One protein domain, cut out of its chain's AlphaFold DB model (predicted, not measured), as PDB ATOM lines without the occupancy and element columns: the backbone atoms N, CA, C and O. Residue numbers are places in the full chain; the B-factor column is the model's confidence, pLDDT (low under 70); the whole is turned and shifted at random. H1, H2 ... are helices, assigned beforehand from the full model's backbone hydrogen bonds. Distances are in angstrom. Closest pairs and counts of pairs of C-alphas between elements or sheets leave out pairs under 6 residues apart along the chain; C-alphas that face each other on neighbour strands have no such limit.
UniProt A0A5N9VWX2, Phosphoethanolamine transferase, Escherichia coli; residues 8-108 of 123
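What this domain is: This is residues 8 to 108 of the 123 residues of the protein "Phosphoethanolamine transferase" of Escherichia coli (UniProt A0A5N9VWX2). The long helix H4 makes the longest axis; H2 packs side by side with its later part, the short H3 packs on its earlier part, and small H1 is set off from these helices. The printed part has 101 residues with four named helices, in the order H1, H2, H3, H4, and no named strand; the class is all helix, with 48 residues in named elements, under half. It is only just loose, close to compact, with a radius of gyration of the C-alphas of 15.5 A, and only just flat, spanning 49 by 32 by 17 A.

How they stand to each other: H1, residues 8 to 13, touches no helix. H2, residues 35 to 45, touches H4, residues 81 to 107, which meets it with residues 96 to 107 alone; the closest C-alphas, of Leu 37 and Leu 100, are 6.4 A apart. Their shallow tilt is 11 degrees, the same way. H3, residues 64 to 67, touches residues 82 to 89 of H4 alone; the closest C-alphas, of Cys 65 and Cys 85, are 4.9 A apart. Every O i to N i+4 pair is within hydrogen-bond range in H1, H2 and H4; H3 is too short for one.

Where its parts are: H1 begins at C-alpha 8 (29.760, 16.929, 2.108). H2 is 15.8 A long. H4 is 39.2 A long, ending at C-alpha 107 (10.513, 11.063, -16.978).

The domain as a whole: The C-alphas farthest apart, of Ser 48 and Glu 77, are 48.7 A apart. The printed part has no cut; its three links are long. The pLDDT is under 70 at residues 9 and 23 to 29.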
ATOM      1  N   ILE A   8      30.698  17.518   3.070       71.12
ATOM      2  CA  ILE A   8      29.760  16.929   2.108       71.12
ATOM      3  C   ILE A   8      28.417  16.606   2.778       71.12
ATOM      4  O   ILE A   8      27.371  16.873   2.194       71.12
ATOM      5  N   SER A   9      28.420  16.094   4.014       68.25
ATOM      6  CA  SER A   9      27.193  15.850   4.787       68.25
ATOM      7  C   SER A   9      26.436  17.147   5.096       68.25
ATOM      8  O   SER A   9      25.210  17.147   5.078       68.25
ATOM      9  N   VAL A  10      27.157  18.254   5.330       73.38
ATOM     10  CA  VAL A  10      26.559  19.588   5.533       73.38
ATOM     11  C   VAL A  10      25.884  20.084   4.256       73.38
ATOM     12  O   VAL A  10      24.719  20.458   4.296       73.38
ATOM     13  N   ILE A  11      26.566  20.005   3.108       76.06
ATOM     14  CA  ILE A  11      25.973  20.386   1.814       76.06
ATOM     15  C   ILE A  11      24.736  19.531   1.514       76.06
ATOM     16  O   ILE A  11      23.719  20.043   1.061       76.06
ATOM     17  N   ALA A  12      24.798  18.227   1.801       80.19
ATOM     18  CA  ALA A  12      23.643  17.353   1.646       80.19
ATOM     19  C   ALA A  12      22.484  17.773   2.565       80.19
ATOM     20  O   ALA A  12      21.339  17.707   2.138       80.19
ATOM     21  N   SER A  13      22.757  18.227   3.795       80.00
ATOM     22  CA  SER A  13      21.714  18.630   4.749       80.00
ATOM     23  C   SER A  13      20.918  19.873   4.344       80.00
ATOM     24  O   SER A  13      19.825  20.067   4.868       80.00
ATOM     25  N   ASP A  14      21.419  20.656   3.386       85.94
ATOM     26  CA  ASP A  14      20.690  21.794   2.815       85.94
ATOM     27  C   ASP A  14      19.641  21.361   1.769       85.94
ATOM     28  O   ASP A  14      18.828  22.174   1.328       85.94
ATOM     29  N   ALA A  15      19.634  20.086   1.353       89.12
ATOM     30  CA  ALA A  15      18.625  19.558   0.441       89.12
ATOM     31  C   ALA A  15      17.300  19.272   1.164       89.12
ATOM     32  O   ALA A  15      17.276  18.718   2.263       89.12
ATOM     33  N   GLU A  16      16.180  19.549   0.488       89.94
ATOM     34  CA  GLU A  16      14.830  19.237   0.985       89.94
ATOM     35  C   GLU A  16      14.641  17.735   1.265       89.94
ATOM     36  O   GLU A  16      13.964  17.339   2.216       89.94
ATOM     37  N   HIS A  17      15.296  16.886   0.469       90.12
ATOM     38  CA  HIS A  17      15.286  15.438   0.634       90.12
ATOM     39  C   HIS A  17      16.704  14.874   0.586       90.12
ATOM     40  O   HIS A  17      17.466  15.147  -0.341       90.12
ATOM     41  N   THR A  18      17.036  14.021   1.557       90.38
ATOM     42  CA  THR A  18      18.337  13.352   1.645       90.38
ATOM     43  C   THR A  18      18.176  11.849   1.827       90.38
ATOM     44  O   THR A  18      17.358  11.377   2.616       90.38
ATOM     45  N   VAL A  19      18.989  11.077   1.102       89.38
ATOM     46  CA  VAL A  19      19.063   9.620   1.242       89.38
ATOM     47  C   VAL A  19      20.525   9.208   1.345       89.38
ATOM     48  O   VAL A  19      21.296   9.353   0.399       89.38
ATOM     49  N   PHE A  20      20.910   8.653   2.495       88.38
ATOM     50  CA  PHE A  20      22.255   8.121   2.719       88.38
ATOM     51  C   PHE A  20      22.245   6.595   2.595       88.38
ATOM     52  O   PHE A  20      21.866   5.882   3.528       88.38
ATOM     53  N   LEU A  21      22.678   6.087   1.438       85.31
ATOM     54  CA  LEU A  21      22.742   4.644   1.157       85.31
ATOM     55  C   LEU A  21      23.821   3.918   1.970       85.31
ATOM     56  O   LEU A  21      23.712   2.724   2.259       85.31
ATOM     57  N   LYS A  22      24.877   4.636   2.357       75.44
ATOM     58  CA  LYS A  22      25.959   4.120   3.187       75.44
ATOM     59  C   LYS A  22      25.932   4.813   4.543       75.44
ATOM     60  O   LYS A  22      26.038   6.029   4.625       75.44
ATOM     61  N   LYS A  23      25.790   4.019   5.606       69.88
ATOM     62  CA  LYS A  23      25.861   4.486   6.998       69.88
ATOM     63  C   LYS A  23      27.217   4.083   7.597       69.88
ATOM     64  O   LYS A  23      27.675   2.955   7.381       69.88
ATOM     65  N   GLY A  24      27.868   4.994   8.318       65.31
ATOM     66  CA  GLY A  24      29.221   4.808   8.867       65.31
ATOM     67  C   GLY A  24      30.349   5.191   7.894       65.31
ATOM     68  O   GLY A  24      30.123   5.920   6.935       65.31
ATOM     69  N   SER A  25      31.575   4.715   8.145       59.56
ATOM     70  CA  SER A  25      32.762   5.082   7.350       59.56
ATOM     71  C   SER A  25      32.749   4.508   5.925       59.56
ATOM     72  O   SER A  25      32.012   3.567   5.626       59.56
ATOM     73  N   PHE A  26      33.636   4.996   5.044       57.88
ATOM     74  CA  PHE A  26      33.805   4.443   3.687       57.88
ATOM     75  C   PHE A  26      34.124   2.930   3.687       57.88
ATOM     76  O   PHE A  26      33.784   2.222   2.738       57.88
ATOM     77  N   ALA A  27      34.729   2.424   4.768       57.97
ATOM     78  CA  ALA A  27      35.067   1.016   4.968       57.97
ATOM     79  C   ALA A  27      33.918   0.174   5.561       57.97
ATOM     80  O   ALA A  27      34.064  -1.038   5.701       57.97
ATOM     81  N   SER A  28      32.771   0.783   5.899       64.00
ATOM     82  CA  SER A  28      31.572   0.054   6.341       64.00
ATOM     83  C   SER A  28      30.990  -0.815   5.208       64.00
ATOM     84  O   SER A  28      31.594  -0.914   4.137       64.00
ATOM     85  N   ARG A  29      29.803  -1.416   5.399       68.06
ATOM     86  CA  ARG A  29      29.116  -2.298   4.427       68.06
ATOM     87  C   ARG A  29      29.343  -1.876   2.965       68.06
ATOM     88  O   ARG A  29      29.182  -0.704   2.620       68.06
ATOM     89  N   LYS A  30      29.722  -2.841   2.120       72.25
ATOM     90  CA  LYS A  30      29.895  -2.636   0.676       72.25
ATOM     91  C   LYS A  30      28.523  -2.304   0.073       72.25
ATOM     92  O   LYS A  30      27.706  -3.203  -0.113       72.25
ATOM     93  N   THR A  31      28.273  -1.023  -0.171       85.62
ATOM     94  CA  THR A  31      27.072  -0.500  -0.833       85.62
ATOM     95  C   THR A  31      27.453  -0.151  -2.262       85.62
ATOM     96  O   THR A  31      28.440   0.553  -2.461       85.62
ATOM     97  N   ASP A  32      26.696  -0.666  -3.225       92.38
ATOM     98  CA  ASP A  32      26.947  -0.423  -4.644       92.38
ATOM     99  C   ASP A  32      26.318   0.904  -5.087       92.38
ATOM    100  O   ASP A  32      25.153   1.167  -4.778       92.38
ATOM    101  N   ASP A  33      27.062   1.705  -5.853       94.81
ATOM    102  CA  ASP A  33      26.584   2.957  -6.449       94.81
ATOM    103  C   ASP A  33      25.398   2.729  -7.395       94.81
ATOM    104  O   ASP A  33      24.571   3.623  -7.556       94.81
ATOM    105  N   MET A  34      25.229   1.522  -7.951       96.38
ATOM    106  CA  MET A  34      24.059   1.180  -8.775       96.38
ATOM    107  C   MET A  34      22.720   1.405  -8.052       96.38
ATOM    108  O   MET A  34      21.706   1.659  -8.700       96.38
ATOM    109  N   LEU A  35      22.700   1.370  -6.714       95.62
ATOM    110  CA  LEU A  35      21.501   1.661  -5.922       95.62
ATOM    111  C   LEU A  35      21.044   3.126  -6.041       95.62
ATOM    112  O   LEU A  35      19.860   3.404  -5.854       95.62
ATOM    113  N   LEU A  36      21.930   4.054  -6.423       96.81
ATOM    114  CA  LEU A  36      21.571   5.454  -6.681       96.81
ATOM    115  C   LEU A  36      20.575   5.590  -7.842       96.81
ATOM    116  O   LEU A  36      19.772   6.523  -7.843       96.81
ATOM    117  N   LEU A  37      20.564   4.655  -8.801       97.56
ATOM    118  CA  LEU A  37      19.578   4.651  -9.889       97.56
ATOM    119  C   LEU A  37      18.157   4.451  -9.347       97.56
ATOM    120  O   LEU A  37      17.228   5.139  -9.768       97.56
ATOM    121  N   GLN A  38      17.993   3.556  -8.366       96.25
ATOM    122  CA  GLN A  38      16.698   3.321  -7.730       96.25
ATOM    123  C   GLN A  38      16.235   4.545  -6.933       96.25
ATOM    124  O   GLN A  38      15.058   4.900  -6.990       96.25
ATOM    125  N   GLU A  39      17.137   5.209  -6.209       95.69
ATOM    126  CA  GLU A  39      16.787   6.438  -5.485       95.69
ATOM    127  C   GLU A  39      16.465   7.596  -6.441       95.69
ATOM    128  O   GLU A  39      15.575   8.394  -6.157       95.69
ATOM    129  N   THR A  40      17.107   7.643  -7.612       95.88
ATOM    130  CA  THR A  40      16.783   8.623  -8.660       95.88
ATOM    131  C   THR A  40      15.360   8.424  -9.180       95.88
ATOM    132  O   THR A  40      14.593   9.381  -9.249       95.88
ATOM    133  N   GLU A  41      14.970   7.184  -9.489       95.88
ATOM    134  CA  GLU A  41      13.594   6.853  -9.889       95.88
ATOM    135  C   GLU A  41      12.576   7.266  -8.810       95.88
ATOM    136  O   GLU A  41      11.537   7.847  -9.127       95.88
ATOM    137  N   ARG A  42      12.887   7.053  -7.521       94.62
ATOM    138  CA  ARG A  42      12.028   7.507  -6.410       94.62
ATOM    139  C   ARG A  42      11.919   9.030  -6.342       94.62
ATOM    140  O   ARG A  42      10.818   9.540  -6.165       94.62
ATOM    141  N   ALA A  43      13.022   9.757  -6.520       93.50
ATOM    142  CA  ALA A  43      13.009  11.220  -6.535       93.50
ATOM    143  C   ALA A  43      12.185  11.790  -7.709       93.50
ATOM    144  O   ALA A  43      11.516  12.816  -7.561       93.50
ATOM    145  N   LEU A  44      12.194  11.108  -8.862       93.44
ATOM    146  CA  LEU A  44      11.436  11.471 -10.070       93.44
ATOM    147  C   LEU A  44       9.969  10.998 -10.059       93.44
ATOM    148  O   LEU A  44       9.167  11.413 -10.907       93.44
ATOM    149  N   ALA A  45       9.598  10.119  -9.122       92.25
ATOM    150  CA  ALA A  45       8.210   9.704  -8.935       92.25
ATOM    151  C   ALA A  45       7.336  10.885  -8.488       92.25
ATOM    152  O   ALA A  45       6.205  11.024  -8.957       92.25
ATOM    153  N   ASP A  46       7.884  11.768  -7.652       88.69
ATOM    154  CA  ASP A  46       7.273  13.061  -7.371       88.69
ATOM    155  C   ASP A  46       7.415  13.994  -8.588       88.69
ATOM    156  O   ASP A  46       8.517  14.262  -9.072       88.69
ATOM    157  N   LYS A  47       6.266  14.474  -9.074       86.06
ATOM    158  CA  LYS A  47       6.117  15.279 -10.293       86.06
ATOM    159  C   LYS A  47       6.274  16.784 -10.070       86.06
ATOM    160  O   LYS A  47       6.125  17.542 -11.028       86.06
ATOM    161  N   SER A  48       6.584  17.224  -8.850       84.62
ATOM    162  CA  SER A  48       6.967  18.611  -8.586       84.62
ATOM    163  C   SER A  48       8.176  19.022  -9.447       84.62
ATOM    164  O   SER A  48       9.062  18.222  -9.744       84.62
ATOM    165  N   SER A  49       8.203  20.259  -9.937       80.50
ATOM    166  CA  SER A  49       9.322  20.786 -10.730       80.50
ATOM    167  C   SER A  49       9.439  22.301 -10.528       80.50
ATOM    168  O   SER A  49       8.411  22.938 -10.282       80.50
ATOM    169  N   PRO A  50      10.649  22.894 -10.622       88.75
ATOM    170  CA  PRO A  50      11.938  22.286 -10.992       88.75
ATOM    171  C   PRO A  50      12.612  21.490  -9.858       88.75
ATOM    172  O   PRO A  50      12.363  21.742  -8.685       88.75
ATOM    173  N   LYS A  51      13.496  20.544 -10.216       90.56
ATOM    174  CA  LYS A  51      14.293  19.741  -9.272       90.56
ATOM    175  C   LYS A  51      15.776  19.797  -9.611       90.56
ATOM    176  O   LYS A  51      16.143  19.800 -10.784       90.56
ATOM    177  N   VAL A  52      16.614  19.743  -8.581       93.44
ATOM    178  CA  VAL A  52      18.045  19.452  -8.703       93.44
ATOM    179  C   VAL A  52      18.322  18.200  -7.880       93.44
ATOM    180  O   VAL A  52      17.990  18.153  -6.700       93.44
ATOM    181  N   ILE A  53      18.888  17.172  -8.511       94.69
ATOM    182  CA  ILE A  53      19.191  15.890  -7.867       94.69
ATOM    183  C   ILE A  53      20.706  15.727  -7.846       94.69
ATOM    184  O   ILE A  53      21.339  15.647  -8.898       94.69
ATOM    185  N   PHE A  54      21.279  15.661  -6.649       95.25
ATOM    186  CA  PHE A  54      22.700  15.386  -6.460       95.25
ATOM    187  C   PHE A  54      22.901  13.906  -6.150       95.25
ATOM    188  O   PHE A  54      22.390  13.395  -5.153       95.25
ATOM    189  N   LEU A  55      23.665  13.218  -6.999       95.31
ATOM    190  CA  LEU A  55      24.064  11.828  -6.791       95.31
ATOM    191  C   LEU A  55      25.550  11.798  -6.445       95.31
ATOM    192  O   LEU A  55      26.393  12.101  -7.286       95.31
ATOM    193  N   HIS A  56      25.868  11.441  -5.203       93.25
ATOM    194  CA  HIS A  56      27.245  11.312  -4.737       93.25
ATOM    195  C   HIS A  56      27.618   9.832  -4.631       93.25
ATOM    196  O   HIS A  56      26.952   9.065  -3.937       93.25
ATOM    197  N   MET A  57      28.669   9.445  -5.349       92.50
ATOM    198  CA  MET A  57      29.070   8.056  -5.576       92.50
ATOM    199  C   MET A  57      30.435   7.757  -4.956       92.50
ATOM    200  O   MET A  57      31.277   8.643  -4.831       92.50
ATOM    201  N   MET A  58      30.669   6.492  -4.603       91.31
ATOM    202  CA  MET A  58      32.008   6.017  -4.242       91.31
ATOM    203  C   MET A  58      32.938   5.992  -5.459       91.31
ATOM    204  O   MET A  58      34.148   6.165  -5.315       91.31
ATOM    205  N   GLY A  59      32.395   5.737  -6.652       92.81
ATOM    206  CA  GLY A  59      33.129   5.735  -7.909       92.81
ATOM    207  C   GLY A  59      34.336   4.796  -7.883       92.81
ATOM    208  O   GLY A  59      34.278   3.663  -7.398       92.81
ATOM    209  N   SER A  60      35.465   5.291  -8.388       93.94
ATOM    210  CA  SER A  60      36.723   4.536  -8.475       93.94
ATOM    211  C   SER A  60      37.674   4.801  -7.299       93.94
ATOM    212  O   SER A  60      38.893   4.696  -7.450       93.94
ATOM    213  N   HIS A  61      37.130   5.151  -6.126       88.56
ATOM    214  CA  HIS A  61      37.899   5.381  -4.899       88.56
ATOM    215  C   HIS A  61      38.873   4.216  -4.616       88.56
ATOM    216  O   HIS A  61      38.554   3.066  -4.954       88.56
ATOM    217  N   PRO A  62      40.028   4.468  -3.959       86.88
ATOM    218  CA  PRO A  62      41.011   3.456  -3.587       86.88
ATOM    219  C   PRO A  62      40.448   2.084  -3.186       86.88
ATOM    220  O   PRO A  62      39.410   1.967  -2.519       86.88
ATOM    221  N   ASN A  63      41.199   1.051  -3.580       87.69
ATOM    222  CA  ASN A  63      40.793  -0.359  -3.636       87.69
ATOM    223  C   ASN A  63      39.695  -0.612  -4.691       87.69
ATOM    224  O   ASN A  63      38.600  -1.061  -4.350       87.69
ATOM    225  N   PRO A  64      39.975  -0.360  -5.988       89.50
ATOM    226  CA  PRO A  64      38.959  -0.376  -7.046       89.50
ATOM    227  C   PRO A  64      38.282  -1.741  -7.223       89.50
ATOM    228  O   PRO A  64      37.117  -1.810  -7.597       89.50
ATOM    229  N   CYS A  65      38.960  -2.846  -6.886       92.38
ATOM    230  CA  CYS A  65      38.353  -4.177  -6.965       92.38
ATOM    231  C   CYS A  65      37.139  -4.331  -6.030       92.38
ATOM    232  O   CYS A  65      36.216  -5.076  -6.350       92.38
ATOM    233  N   ASP A  66      37.105  -3.612  -4.900       90.44
ATOM    234  CA  ASP A  66      35.952  -3.620  -3.992       90.44
ATOM    235  C   ASP A  66      34.736  -2.885  -4.568       90.44
ATOM    236  O   ASP A  66      33.627  -3.086  -4.081       90.44
ATOM    237  N   ARG A  67      34.931  -2.062  -5.606       90.12
ATOM    238  CA  ARG A  67      33.893  -1.243  -6.254       90.12
ATOM    239  C   ARG A  67      33.143  -1.992  -7.353       90.12
ATOM    240  O   ARG A  67      32.093  -1.539  -7.805       90.12
ATOM    241  N   LEU A  68      33.648  -3.154  -7.770       93.69
ATOM    242  CA  LEU A  68      33.068  -3.895  -8.888       93.69
ATOM    243  C   LEU A  68      31.730  -4.538  -8.526       93.69
ATOM    244  O   LEU A  68      30.817  -4.468  -9.335       93.69
ATOM    245  N   HIS A  69      31.561  -5.092  -7.320       91.06
ATOM    246  CA  HIS A  69      30.301  -5.747  -6.919       91.06
ATOM    247  C   HIS A  69      29.788  -6.746  -7.979       91.06
ATOM    248  O   HIS A  69      28.661  -6.654  -8.454       91.06
ATOM    249  N   SER A  70      30.652  -7.683  -8.380       90.50
ATOM    250  CA  SER A  70      30.396  -8.657  -9.458       90.50
ATOM    251  C   SER A  70      30.326  -8.081 -10.880       90.50
ATOM    252  O   SER A  70      30.058  -8.833 -11.813       90.50
ATOM    253  N   TRP A  71      30.618  -6.789 -11.076       96.25
ATOM    254  CA  TRP A  71      30.822  -6.222 -12.411       96.25
ATOM    255  C   TRP A  71      31.966  -6.943 -13.143       96.25
ATOM    256  O   TRP A  71      33.024  -7.166 -12.537       96.25
ATOM    257  N   PRO A  72      31.780  -7.323 -14.421       96.75
ATOM    258  CA  PRO A  72      32.783  -8.072 -15.161       96.75
ATOM    259  C   PRO A  72      34.062  -7.254 -15.356       96.75
ATOM    260  O   PRO A  72      34.037  -6.049 -15.604       96.75
ATOM    261  N   ASN A  73      35.204  -7.933 -15.260       97.44
ATOM    262  CA  ASN A  73      36.513  -7.326 -15.462       97.44
ATOM    263  C   ASN A  73      37.207  -7.954 -16.674       97.44
ATOM    264  O   ASN A  73      37.870  -8.983 -16.563       97.44
ATOM    265  N   HIS A  74      37.062  -7.297 -17.822       96.88
ATOM    266  CA  HIS A  74      37.634  -7.728 -19.099       96.88
ATOM    267  C   HIS A  74      39.115  -7.343 -19.279       96.88
ATOM    268  O   HIS A  74      39.699  -7.617 -20.321       96.88
ATOM    269  N   TYR A  75      39.728  -6.708 -18.275       97.38
ATOM    270  CA  TYR A  75      41.078  -6.143 -18.362       97.38
ATOM    271  C   TYR A  75      42.139  -6.993 -17.646       97.38
ATOM    272  O   TYR A  75      43.324  -6.670 -17.711       97.38
ATOM    273  N   LEU A  76      41.733  -8.065 -16.952       96.50
ATOM    274  CA  LEU A  76      42.618  -8.884 -16.107       96.50
ATOM    275  C   LEU A  76      43.754  -9.568 -16.875       96.50
ATOM    276  O   LEU A  76      44.807  -9.806 -16.294       96.50
ATOM    277  N   GLU A  77      43.551  -9.875 -18.155       96.44
ATOM    278  CA  GLU A  77      44.571 -10.514 -18.996       96.44
ATOM    279  C   GLU A  77      45.613  -9.519 -19.529       96.44
ATOM    280  O   GLU A  77      46.714  -9.912 -19.899       96.44
ATOM    281  N   GLN A  78      45.274  -8.228 -19.566       97.50
ATOM    282  CA  GLN A  78      46.067  -7.189 -20.235       97.50
ATOM    283  C   GLN A  78      46.818  -6.288 -19.251       97.50
ATOM    284  O   GLN A  78      47.836  -5.698 -19.609       97.50
ATOM    285  N   TYR A  79      46.325  -6.162 -18.016       97.44
ATOM    286  CA  TYR A  79      46.832  -5.197 -17.045       97.44
ATOM    287  C   TYR A  79      47.026  -5.817 -15.658       97.44
ATOM    288  O   TYR A  79      46.291  -6.731 -15.275       97.44
ATOM    289  N   PRO A  80      47.948  -5.272 -14.836       97.25
ATOM    290  CA  PRO A  80      48.049  -5.644 -13.430       97.25
ATOM    291  C   PRO A  80      46.697  -5.518 -12.725       97.25
ATOM    292  O   PRO A  80      45.961  -4.558 -12.951       97.25
ATOM    293  N   ARG A  81      46.390  -6.448 -11.810       95.88
ATOM    294  CA  ARG A  81      45.069  -6.574 -11.164       95.88
ATOM    295  C   ARG A  81      44.476  -5.244 -10.688       95.88
ATOM    296  O   ARG A  81      43.293  -4.997 -10.894       95.88
ATOM    297  N   LYS A  82      45.282  -4.390 -10.049       95.12
ATOM    298  CA  LYS A  82      44.827  -3.094  -9.522       95.12
ATOM    299  C   LYS A  82      44.392  -2.140 -10.645       95.12
ATOM    300  O   LYS A  82      43.321  -1.548 -10.540       95.12
ATOM    301  N   VAL A  83      45.175  -2.059 -11.723       96.88
ATOM    302  CA  VAL A  83      44.865  -1.271 -12.927       96.88
ATOM    303  C   VAL A  83      43.646  -1.849 -13.644       96.88
ATOM    304  O   VAL A  83      42.715  -1.115 -13.947       96.88
ATOM    305  N   ALA A  84      43.591  -3.171 -13.827       97.88
ATOM    306  CA  ALA A  84      42.446  -3.842 -14.435       97.88
ATOM    307  C   ALA A  84      41.140  -3.562 -13.674       97.88
ATOM    308  O   ALA A  84      40.117  -3.250 -14.276       97.88
ATOM    309  N   CYS A  85      41.164  -3.637 -12.338       97.31
ATOM    310  CA  CYS A  85      40.004  -3.290 -11.515       97.31
ATOM    311  C   CYS A  85      39.606  -1.816 -11.642       97.31
ATOM    312  O   CYS A  85      38.416  -1.528 -11.625       97.31
ATOM    313  N   TYR A  86      40.568  -0.898 -11.756       97.19
ATOM    314  CA  TYR A  86      40.274   0.519 -11.971       97.19
ATOM    315  C   TYR A  86      39.618   0.760 -13.333       97.19
ATOM    316  O   TYR A  86      38.587   1.415 -13.415       97.19
ATOM    317  N   LEU A  87      40.139   0.157 -14.403       97.56
ATOM    318  CA  LEU A  87      39.509   0.235 -15.724       97.56
ATOM    319  C   LEU A  87      38.089  -0.356 -15.710       97.56
ATOM    320  O   LEU A  87      37.167   0.234 -16.266       97.56
ATOM    321  N   ALA A  88      37.886  -1.474 -15.007       98.06
ATOM    322  CA  ALA A  88      36.564  -2.067 -14.831       98.06
ATOM    323  C   ALA A  88      35.609  -1.195 -13.992       98.06
ATOM    324  O   ALA A  88      34.412  -1.179 -14.265       98.06
ATOM    325  N   SER A  89      36.092  -0.441 -12.996       97.44
ATOM    326  CA  SER A  89      35.233   0.495 -12.255       97.44
ATOM    327  C   SER A  89      34.856   1.717 -13.093       97.44
ATOM    328  O   SER A  89      33.742   2.220 -12.961       97.44
ATOM    329  N   ILE A  90      35.729   2.155 -14.006       97.38
ATOM    330  CA  ILE A  90      35.404   3.197 -14.990       97.38
ATOM    331  C   ILE A  90      34.379   2.692 -16.018       97.38
ATOM    332  O   ILE A  90      33.429   3.411 -16.315       97.38
ATOM    333  N   SER A  91      34.491   1.453 -16.511       98.12
ATOM    334  CA  SER A  91      33.469   0.896 -17.417       98.12
ATOM    335  C   SER A  91      32.111   0.711 -16.728       98.12
ATOM    336  O   SER A  91      31.064   0.917 -17.341       98.12
ATOM    337  N   LYS A  92      32.112   0.392 -15.428       98.12
ATOM    338  CA  LYS A  92      30.897   0.379 -14.604       98.12
ATOM    339  C   LYS A  92      30.271   1.770 -14.475       98.12
ATOM    340  O   LYS A  92      29.055   1.897 -14.579       98.12
ATOM    341  N   LEU A  93      31.087   2.805 -14.261       97.94
ATOM    342  CA  LEU A  93      30.629   4.195 -14.212       97.94
ATOM    343  C   LEU A  93      29.980   4.623 -15.537       97.94
ATOM    344  O   LEU A  93      28.902   5.211 -15.515       97.94
ATOM    345  N   ASP A  94      30.597   4.303 -16.674       98.31
ATOM    346  CA  ASP A  94      30.024   4.584 -17.998       98.31
ATOM    347  C   ASP A  94      28.632   3.946 -18.153       98.31
ATOM    348  O   ASP A  94      27.657   4.613 -18.504       98.31
ATOM    349  N   ASN A  95      28.500   2.677 -17.750       98.50
ATOM    350  CA  ASN A  95      27.210   1.994 -17.741       98.50
ATOM    351  C   ASN A  95      26.182   2.662 -16.813       98.50
ATOM    352  O   ASN A  95      25.021   2.811 -17.197       98.50
ATOM    353  N   PHE A  96      26.592   3.075 -15.612       98.50
ATOM    354  CA  PHE A  96      25.733   3.807 -14.683       98.50
ATOM    355  C   PHE A  96      25.199   5.101 -15.316       98.50
ATOM    356  O   PHE A  96      23.994   5.350 -15.264       98.50
ATOM    357  N   LEU A  97      26.068   5.898 -15.951       98.56
ATOM    358  CA  LEU A  97      25.680   7.153 -16.604       98.56
ATOM    359  C   LEU A  97      24.711   6.911 -17.769       98.56
ATOM    360  O   LEU A  97      23.730   7.642 -17.904       98.56
ATOM    361  N   GLY A  98      24.932   5.859 -18.562       98.50
ATOM    362  CA  GLY A  98      24.007   5.459 -19.624       98.50
ATOM    363  C   GLY A  98      22.624   5.064 -19.091       98.50
ATOM    364  O   GLY A  98      21.599   5.473 -19.641       98.50
ATOM    365  N   GLN A  99      22.565   4.317 -17.984       98.50
ATOM    366  CA  GLN A  99      21.292   3.978 -17.341       98.50
ATOM    367  C   GLN A  99      20.596   5.209 -16.751       98.50
ATOM    368  O   GLN A  99      19.377   5.336 -16.882       98.50
ATOM    369  N   LEU A 100      21.355   6.125 -16.143       98.12
ATOM    370  CA  LEU A 100      20.840   7.372 -15.583       98.12
ATOM    371  C   LEU A 100      20.230   8.273 -16.665       98.12
ATOM    372  O   LEU A 100      19.094   8.714 -16.507       98.12
ATOM    373  N   ASP A 101      20.925   8.489 -17.786       97.81
ATOM    374  CA  ASP A 101      20.375   9.208 -18.944       97.81
ATOM    375  C   ASP A 101      19.079   8.544 -19.443       97.81
ATOM    376  O   ASP A 101      18.064   9.216 -19.647       97.81
ATOM    377  N   GLY A 102      19.065   7.209 -19.532       97.50
ATOM    378  CA  GLY A 102      17.870   6.444 -19.881       97.50
ATOM    379  C   GLY A 102      16.698   6.660 -18.915       97.50
ATOM    380  O   GLY A 102      15.559   6.786 -19.366       97.50
ATOM    381  N   ILE A 103      16.949   6.714 -17.603       96.94
ATOM    382  CA  ILE A 103      15.944   7.042 -16.578       96.94
ATOM    383  C   ILE A 103      15.407   8.459 -16.801       96.94
ATOM    384  O   ILE A 103      14.196   8.646 -16.917       96.94
ATOM    385  N   LEU A 104      16.294   9.448 -16.927       95.38
ATOM    386  CA  LEU A 104      15.922  10.855 -17.075       95.38
ATOM    387  C   LEU A 104      15.051  11.089 -18.318       95.38
ATOM    388  O   LEU A 104      14.001  11.728 -18.219       95.38
ATOM    389  N   ARG A 105      15.409  10.482 -19.460       95.25
ATOM    390  CA  ARG A 105      14.632  10.560 -20.713       95.25
ATOM    391  C   ARG A 105      13.219   9.995 -20.605       95.25
ATOM    392  O   ARG A 105      12.336  10.464 -21.322       95.25
ATOM    393  N   ARG A 106      12.989   8.992 -19.750       93.94
ATOM    394  CA  ARG A 106      11.646   8.421 -19.540       93.94
ATOM    395  C   ARG A 106      10.735   9.342 -18.730       93.94
ATOM    396  O   ARG A 106       9.522   9.269 -18.899       93.94
ATOM    397  N   HIS A 107      11.295  10.191 -17.866       90.06
ATOM    398  CA  HIS A 107      10.513  11.063 -16.978       90.06
ATOM    399  C   HIS A 107      10.321  12.481 -17.511       90.06
ATOM    400  O   HIS A 107       9.270  13.071 -17.271       90.06
ATOM    401  N   SER A 108      11.304  13.041 -18.217       83.88
ATOM    402  CA  SER A 108      11.231  14.402 -18.749       83.88
ATOM    403  C   SER A 108      11.974  14.525 -20.074       83.88
ATOM    404  O   SER A 108      13.044  13.955 -20.273       83.88
TER     405      SER A 108